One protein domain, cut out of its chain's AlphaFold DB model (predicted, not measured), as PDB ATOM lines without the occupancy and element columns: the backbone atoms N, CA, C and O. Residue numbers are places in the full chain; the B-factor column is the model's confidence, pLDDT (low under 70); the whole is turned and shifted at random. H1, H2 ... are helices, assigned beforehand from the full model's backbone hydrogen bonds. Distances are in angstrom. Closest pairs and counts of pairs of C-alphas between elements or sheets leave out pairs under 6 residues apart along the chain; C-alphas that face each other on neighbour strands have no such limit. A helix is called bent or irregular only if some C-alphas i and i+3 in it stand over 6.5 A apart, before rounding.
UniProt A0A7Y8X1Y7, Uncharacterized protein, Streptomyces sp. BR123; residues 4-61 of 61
ATOM      1  N   THR A   4      -1.063 -51.788 -39.606       62.19
ATOM      2  CA  THR A   4      -1.141 -51.695 -41.072       62.19
ATOM      3  C   THR A   4      -1.577 -50.307 -41.552       62.19
ATOM      4  O   THR A   4      -1.062 -49.799 -42.545       62.19
ATOM      5  N   ALA A   5      -2.466 -49.627 -40.817       57.47
ATOM      6  CA  ALA A   5      -3.033 -48.342 -41.244       57.47
ATOM      7  C   ALA A   5      -2.014 -47.186 -41.230       57.47
ATOM      8  O   ALA A   5      -2.156 -46.199 -41.955       57.47
ATOM      9  N   ARG A   6      -0.955 -47.288 -40.415       58.50
ATOM     10  CA  ARG A   6       0.061 -46.231 -40.305       58.50
ATOM     11  C   ARG A   6       1.110 -46.293 -41.418       58.50
ATOM     12  O   ARG A   6       1.682 -45.255 -41.753       58.50
ATOM     13  N   HIS A   7       1.321 -47.471 -42.006       61.22
ATOM     14  CA  HIS A   7       2.308 -47.682 -43.065       61.22
ATOM     15  C   HIS A   7       1.946 -46.945 -44.359       61.22
ATOM     16  O   HIS A   7       2.814 -46.299 -44.938       61.22
ATOM     17  N   GLY A   8       0.669 -46.935 -44.756       60.41
ATOM     18  CA  GLY A   8       0.230 -46.244 -45.975       60.41
ATOM     19  C   GLY A   8       0.494 -44.735 -45.944       60.41
ATOM     20  O   GLY A   8       1.035 -44.175 -46.893       60.41
ATOM     21  N   ARG A   9       0.208 -44.069 -44.814       62.16
ATOM     22  CA  ARG A   9       0.454 -42.620 -44.666       62.16
ATOM     23  C   ARG A   9       1.937 -42.266 -44.697       62.16
ATOM     24  O   ARG A   9       2.313 -41.257 -45.285       62.16
ATOM     25  N   LYS A  10       2.778 -43.093 -44.068       60.41
ATOM     26  CA  LYS A  10       4.229 -42.895 -44.097       60.41
ATOM     27  C   LYS A  10       4.800 -43.139 -45.487       60.41
ATOM     28  O   LYS A  10       5.631 -42.355 -45.910       60.41
ATOM     29  N   ALA A  11       4.321 -44.155 -46.203       64.31
ATOM     30  CA  ALA A  11       4.757 -44.445 -47.564       64.31
ATOM     31  C   ALA A  11       4.456 -43.284 -48.527       64.31
ATOM     32  O   ALA A  11       5.331 -42.912 -49.301       64.31
ATOM     33  N   PHE A  12       3.279 -42.651 -48.438       65.38
ATOM     34  CA  PHE A  12       2.963 -41.451 -49.229       65.38
ATOM     35  C   PHE A  12       3.898 -40.275 -48.920       65.38
ATOM     36  O   PHE A  12       4.421 -39.644 -49.836       65.38
ATOM     37  N   ALA A  13       4.140 -40.000 -47.634       65.12
ATOM     38  CA  ALA A  13       5.038 -38.924 -47.216       65.12
ATOM     39  C   ALA A  13       6.503 -39.198 -47.599       65.12
ATOM     40  O   ALA A  13       7.233 -38.273 -47.944       65.12
ATOM     41  N   PHE A  14       6.923 -40.465 -47.573       63.19
ATOM     42  CA  PHE A  14       8.272 -40.885 -47.946       63.19
ATOM     43  C   PHE A  14       8.485 -40.822 -49.465       63.19
ATOM     44  O   PHE A  14       9.473 -40.246 -49.901       63.19
ATOM     45  N   ASN A  15       7.513 -41.268 -50.272       63.31
ATOM     46  CA  ASN A  15       7.539 -41.105 -51.736       63.31
ATOM     47  C   ASN A  15       7.556 -39.623 -52.155       63.31
ATOM     48  O   ASN A  15       8.210 -39.257 -53.129       63.31
ATOM     49  N   ALA A  16       6.870 -38.751 -51.408       61.53
ATOM     50  CA  ALA A  16       6.911 -37.309 -51.643       61.53
ATOM     51  C   ALA A  16       8.285 -36.686 -51.326       61.53
ATOM     52  O   ALA A  16       8.646 -35.675 -51.926       61.53
ATOM     53  N   HIS A  17       9.046 -37.278 -50.399       61.16
ATOM     54  CA  HIS A  17      10.368 -36.803 -49.987       61.16
ATOM     55  C   HIS A  17      11.506 -37.389 -50.844       61.16
ATOM     56  O   HIS A  17      12.452 -36.675 -51.167       61.16
ATOM     57  N   GLU A  18      11.399 -38.656 -51.262       61.56
ATOM     58  CA  GLU A  18      12.372 -39.347 -52.130       61.56
ATOM     59  C   GLU A  18      12.280 -38.961 -53.612       61.56
ATOM     60  O   GLU A  18      13.201 -39.255 -54.375       61.56
ATOM     61  N   SER A  19      11.220 -38.263 -54.039       62.53
ATOM     62  CA  SER A  19      11.111 -37.659 -55.376       62.53
ATOM     63  C   SER A  19      12.080 -36.468 -55.511       62.53
ATOM     64  O   SER A  19      11.680 -35.301 -55.561       62.53
ATOM     65  N   GLY A  20      13.374 -36.780 -55.519       60.69
ATOM     66  CA  GLY A  20      14.494 -35.870 -55.349       60.69
ATOM     67  C   GLY A  20      14.609 -34.766 -56.399       60.69
ATOM     68  O   GLY A  20      14.257 -34.932 -57.562       60.69
ATOM     69  N   THR A  21      15.154 -33.636 -55.950       65.69
ATOM     70  CA  THR A  21      15.740 -32.503 -56.689       65.69
ATOM     71  C   THR A  21      14.896 -31.784 -57.763       65.69
ATOM     72  O   THR A  21      15.038 -30.569 -57.843       65.69
ATOM     73  N   ARG A  22      13.996 -32.421 -58.531       64.25
ATOM     74  CA  ARG A  22      12.963 -31.825 -59.422       64.25
ATOM     75  C   ARG A  22      11.904 -32.913 -59.711       64.25
ATOM     76  O   ARG A  22      12.143 -33.766 -60.547       64.25
ATOM     77  N   HIS A  23      10.797 -33.063 -58.982       67.06
ATOM     78  CA  HIS A  23       9.465 -32.571 -59.395       67.06
ATOM     79  C   HIS A  23       8.362 -33.018 -58.393       67.06
ATOM     80  O   HIS A  23       7.380 -33.661 -58.778       67.06
ATOM     81  N   PRO A  24       8.448 -32.646 -57.102       70.62
ATOM     82  CA  PRO A  24       7.394 -32.955 -56.124       70.62
ATOM     83  C   PRO A  24       6.026 -32.367 -56.523       70.62
ATOM     84  O   PRO A  24       4.979 -32.964 -56.279       70.62
ATOM     85  N   LEU A  25       6.032 -31.229 -57.223       77.81
ATOM     86  CA  LEU A  25       4.826 -30.587 -57.748       77.81
ATOM     87  C   LEU A  25       4.104 -31.416 -58.820       77.81
ATOM     88  O   LEU A  25       2.882 -31.370 -58.882       77.81
ATOM     89  N   VAL A  26       4.825 -32.184 -59.644       79.25
ATOM     90  CA  VAL A  26       4.205 -32.997 -60.709       79.25
ATOM     91  C   VAL A  26       3.499 -34.208 -60.110       79.25
ATOM     92  O   VAL A  26       2.379 -34.524 -60.502       79.25
ATOM     93  N   ALA A  27       4.113 -34.843 -59.111       80.31
ATOM     94  CA  ALA A  27       3.485 -35.931 -58.371       80.31
ATOM     95  C   ALA A  27       2.202 -35.459 -57.666       80.31
ATOM     96  O   ALA A  27       1.157 -36.101 -57.778       80.31
ATOM     97  N   ALA A  28       2.258 -34.295 -57.008       81.94
ATOM     98  CA  ALA A  28       1.078 -33.679 -56.412       81.94
ATOM     99  C   ALA A  28       0.013 -33.366 -57.472       81.94
ATOM    100  O   ALA A  28      -1.141 -33.726 -57.277       81.94
ATOM    101  N   ALA A  29       0.383 -32.781 -58.613       86.00
ATOM    102  CA  ALA A  29      -0.552 -32.468 -59.694       86.00
ATOM    103  C   ALA A  29      -1.243 -33.708 -60.291       86.00
ATOM    104  O   ALA A  29      -2.381 -33.604 -60.738       86.00
ATOM    105  N   MET A  30      -0.592 -34.876 -60.270       85.25
ATOM    106  CA  MET A  30      -1.190 -36.144 -60.710       85.25
ATOM    107  C   MET A  30      -2.146 -36.756 -59.681       85.25
ATOM    108  O   MET A  30      -3.156 -37.344 -60.055       85.25
ATOM    109  N   VAL A  31      -1.847 -36.633 -58.384       84.31
ATOM    110  CA  VAL A  31      -2.654 -37.247 -57.310       84.31
ATOM    111  C   VAL A  31      -3.772 -36.323 -56.821       84.31
ATOM    112  O   VAL A  31      -4.823 -36.802 -56.394       84.31
ATOM    113  N   LEU A  32      -3.588 -35.005 -56.914       88.81
ATOM    114  CA  LEU A  32      -4.559 -33.991 -56.498       88.81
ATOM    115  C   LEU A  32      -5.954 -34.171 -57.132       88.81
ATOM    116  O   LEU A  32      -6.929 -34.076 -56.386       88.81
ATOM    117  N   PRO A  33      -6.096 -34.488 -58.437       89.31
ATOM    118  CA  PRO A  33      -7.398 -34.721 -59.054       89.31
ATOM    119  C   PRO A  33      -8.114 -35.915 -58.426       89.31
ATOM    120  O   PRO A  33      -9.298 -35.834 -58.108       89.31
ATOM    121  N   LEU A  34      -7.388 -37.009 -58.186       88.62
ATOM    122  CA  LEU A  34      -7.944 -38.198 -57.550       88.62
ATOM    123  C   LEU A  34      -8.348 -37.902 -56.100       88.62
ATOM    124  O   LEU A  34      -9.441 -38.270 -55.687       88.62
ATOM    125  N   ALA A  35      -7.513 -37.190 -55.339       85.75
ATOM    126  CA  ALA A  35      -7.833 -36.790 -53.970       85.75
ATOM    127  C   ALA A  35      -9.085 -35.898 -53.906       85.75
ATOM    128  O   ALA A  35      -9.944 -36.109 -53.050       85.75
ATOM    129  N   ALA A  36      -9.221 -34.946 -54.831       89.69
ATOM    130  CA  ALA A  36     -10.400 -34.095 -54.939       89.69
ATOM    131  C   ALA A  36     -11.660 -34.900 -55.298       89.69
ATOM    132  O   ALA A  36     -12.692 -34.726 -54.653       89.69
ATOM    133  N   LEU A  37     -11.571 -35.822 -56.264       90.38
ATOM    134  CA  LEU A  37     -12.672 -36.723 -56.622       90.38
ATOM    135  C   LEU A  37     -13.106 -37.589 -55.439       90.38
ATOM    136  O   LEU A  37     -14.301 -37.748 -55.210       90.38
ATOM    137  N   LEU A  38     -12.156 -38.114 -54.665       85.94
ATOM    138  CA  LEU A  38     -12.457 -38.891 -53.466       85.94
ATOM    139  C   LEU A  38     -13.117 -38.016 -52.387       85.94
ATOM    140  O   LEU A  38     -14.141 -38.398 -51.835       85.94
ATOM    141  N   LEU A  39     -12.600 -36.817 -52.113       85.00
ATOM    142  CA  LEU A  39     -13.236 -35.897 -51.162       85.00
ATOM    143  C   LEU A  39     -14.669 -35.533 -51.575       85.00
ATOM    144  O   LEU A  39     -15.549 -35.474 -50.718       85.00
ATOM    145  N   PHE A  40     -14.896 -35.323 -52.874       87.00
ATOM    146  CA  PHE A  40     -16.200 -34.988 -53.433       87.00
ATOM    147  C   PHE A  40     -17.177 -36.171 -53.382       87.00
ATOM    148  O   PHE A  40     -18.271 -36.034 -52.845       87.00
ATOM    149  N   LEU A  41     -16.776 -37.346 -53.883       85.62
ATOM    150  CA  LEU A  41     -17.643 -38.526 -53.975       85.62
ATOM    151  C   LEU A  41     -18.039 -39.073 -52.599       85.62
ATOM    152  O   LEU A  41     -19.158 -39.536 -52.415       85.62
ATOM    153  N   PHE A  42     -17.125 -39.011 -51.631       79.38
ATOM    154  CA  PHE A  42     -17.359 -39.521 -50.280       79.38
ATOM    155  C   PHE A  42     -17.919 -38.460 -49.315       79.38
ATOM    156  O   PHE A  42     -18.126 -38.765 -48.138       79.38
ATOM    157  N   GLY A  43     -18.156 -37.226 -49.785       73.75
ATOM    158  CA  GLY A  43     -18.705 -36.141 -48.965       73.75
ATOM    159  C   GLY A  43     -17.818 -35.783 -47.771       73.75
ATOM    160  O   GLY A  43     -18.322 -35.486 -46.690       73.75
ATOM    161  N   GLY A  44     -16.491 -35.859 -47.933       70.38
ATOM    162  CA  GLY A  44     -15.531 -35.922 -46.825       70.38
ATOM    163  C   GLY A  44     -15.611 -34.766 -45.821       70.38
ATOM    164  O   GLY A  44     -15.327 -34.965 -44.646       70.38
ATOM    165  N   PHE A  45     -16.042 -33.578 -46.246       72.50
ATOM    166  CA  PHE A  45     -16.237 -32.436 -45.347       72.50
ATOM    167  C   PHE A  45     -17.514 -32.537 -44.515       72.50
ATOM    168  O   PHE A  45     -17.482 -32.263 -43.318       72.50
ATOM    169  N   ASP A  46     -18.616 -32.955 -45.132       74.88
ATOM    170  CA  ASP A  46     -19.910 -33.071 -44.461       74.88
ATOM    171  C   ASP A  46     -19.870 -34.199 -43.422       74.88
ATOM    172  O   ASP A  46     -20.222 -34.014 -42.259       74.88
ATOM    173  N   GLN A  47     -19.268 -35.334 -43.789       75.75
ATOM    174  CA  GLN A  47     -19.127 -36.476 -42.887       75.75
ATOM    175  C   GLN A  47     -18.206 -36.188 -41.693       75.75
ATOM    176  O   GLN A  47     -18.514 -36.588 -40.570       75.75
ATOM    177  N   VAL A  48     -17.105 -35.452 -41.895       72.50
ATOM    178  CA  VAL A  48     -16.226 -35.015 -40.796       72.50
ATOM    179  C   VAL A  48     -16.935 -34.002 -39.898       72.50
ATOM    180  O   VAL A  48     -16.810 -34.096 -38.678       72.50
ATOM    181  N   ALA A  49     -17.711 -33.073 -40.462       78.25
ATOM    182  CA  ALA A  49     -18.506 -32.125 -39.684       78.25
ATOM    183  C   ALA A  49     -19.587 -32.839 -38.851       78.25
ATOM    184  O   ALA A  49     -19.745 -32.544 -37.665       78.25
ATOM    185  N   ALA A  50     -20.264 -33.836 -39.425       81.69
ATOM    186  CA  ALA A  50     -21.250 -34.661 -38.732       81.69
ATOM    187  C   ALA A  50     -20.619 -35.510 -37.609       81.69
ATOM    188  O   ALA A  50     -21.153 -35.581 -36.495       81.69
ATOM    189  N   GLN A  51     -19.445 -36.103 -37.858       74.19
ATOM    190  CA  GLN A  51     -18.680 -36.828 -36.836       74.19
ATOM    191  C   GLN A  51     -18.204 -35.906 -35.711       74.19
ATOM    192  O   GLN A  51     -18.374 -36.236 -34.536       74.19
ATOM    193  N   ALA A  52     -17.636 -34.747 -36.047       76.44
ATOM    194  CA  ALA A  52     -17.158 -33.772 -35.071       76.44
ATOM    195  C   ALA A  52     -18.307 -33.223 -34.215       76.44
ATOM    196  O   ALA A  52     -18.163 -33.075 -33.000       76.44
ATOM    197  N   SER A  53     -19.471 -32.992 -34.827       76.31
ATOM    198  CA  SER A  53     -20.681 -32.572 -34.125       76.31
ATOM    199  C   SER A  53     -21.150 -33.630 -33.124       76.31
ATOM    200  O   SER A  53     -21.416 -33.298 -31.973       76.31
ATOM    201  N   SER A  54     -21.150 -34.913 -33.499       78.56
ATOM    202  CA  SER A  54     -21.528 -35.995 -32.576       78.56
ATOM    203  C   SER A  54     -20.616 -36.082 -31.348       78.56
ATOM    204  O   SER A  54     -21.099 -36.341 -30.245       78.56
ATOM    205  N   VAL A  55     -19.313 -35.813 -31.507       73.62
ATOM    206  CA  VAL A  55     -18.365 -35.728 -30.381       73.62
ATOM    207  C   VAL A  55     -18.645 -34.498 -29.516       73.62
ATOM    208  O   VAL A  55     -18.686 -34.612 -28.291       73.62
ATOM    209  N   GLY A  56     -18.916 -33.343 -30.129       74.19
ATOM    210  CA  GLY A  56     -19.329 -32.134 -29.408       74.19
ATOM    211  C   GLY A  56     -20.606 -32.343 -28.585       74.19
ATOM    212  O   GLY A  56     -20.671 -31.949 -27.425       74.19
ATOM    213  N   VAL A  57     -21.585 -33.063 -29.137       80.00
ATOM    214  CA  VAL A  57     -22.841 -33.425 -28.459       80.00
ATOM    215  C   VAL A  57     -22.625 -34.474 -27.354       80.00
ATOM    216  O   VAL A  57     -23.458 -34.598 -26.456       80.00
ATOM    217  N   MET A  58     -21.527 -35.241 -27.391       81.19
ATOM    218  CA  MET A  58     -21.115 -36.176 -26.331       81.19
ATOM    219  C   MET A  58     -20.354 -35.514 -25.180       81.19
ATOM    220  O   MET A  58     -20.445 -36.013 -24.066       81.19
ATOM    221  N   LEU A  59     -19.626 -34.425 -25.442       77.38
ATOM    222  CA  LEU A  59     -18.882 -33.654 -24.436       77.38
ATOM    223  C   LEU A  59     -19.712 -32.536 -23.785       77.38
ATOM    224  O   LEU A  59     -19.343 -32.054 -22.720       77.38
ATOM    225  N   GLY A  60     -20.780 -32.083 -24.447       72.00
ATOM    226  CA  GLY A  60     -21.659 -31.010 -23.965       72.00
ATOM    227  C   GLY A  60     -22.873 -31.474 -23.154       72.00
ATOM    228  O   GLY A  60     -23.657 -30.629 -22.729       72.00
ATOM    229  N   ARG A  61     -23.047 -32.786 -22.971       58.25
ATOM    230  CA  ARG A  61     -24.002 -33.366 -22.017       58.25
ATOM    231  C   ARG A  61     -23.267 -33.765 -20.744       58.25
ATOM    232  O   ARG A  61     -23.924 -33.771 -19.686       58.25
TER     233      ARG A  61
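AT A GLANCE: This is residues 4 to 61 of the 61 residues of an uncharacterized protein of Streptomyces sp. BR123 (UniProt A0A7Y8X1Y7). Three helices make an open, hook-like chain with no shared core: H1 folds back from H2 as a splayed helical hairpin, the two meeting near its turn, and H3 leads off from the far end of H2 at a steep angle as an arm, free from residue 45 on. The printed part has 58 residues, with three named helices, H1, H2 and H3 in that order along the chain, which hold 49 of them, and no named strand; the class is all helix. The whole is extended, radius of gyration of the C-alphas 16.5 A, spanning 53 by 24 by 19 A.

IN THESE COORDINATES: H1, residues 4 to 18, begins at C-alpha (-1.141, -51.695, -41.072) and is 21.4 A long. H2, residues 24 to 41, is 25.7 A long, with a kink of 37 degrees near residue 31; it is only just irregular, C-alphas 30 and 33 being 6.6 A apart. H3, residues 44 to 59, is 22.8 A long and ends at C-alpha (-18.882, -33.654, -24.436).

HOW THE PARTS SIT: H1, with residues 16 to 17 alone, only just touches residues 24 to 27 of H2, with 3 pairs of C-alphas within 8 A; the closest are Ala 16 and Pro 24, 6.3 A. This helical hairpin runs opposite ways at 36 degrees, only just a steep tilt. H2 and H3 are close but not clearly touching, C-alphas of Leu 39 and Phe 45 closest at 7.4 A, at a steep tilt of 67 degrees, the same way. H1 and H3 are apart. Each O i to N i+4 pair is within hydrogen-bond range in H3, 9 of 11 in H1 and 12 of 14 in H2.

THE WHOLE: The C-alphas farthest apart, Thr 21 and Arg 61, are 52.7 A apart. The printed part has no cut, and both links are tight. pLDDT is under 70 at residues 4 to 23 and 61.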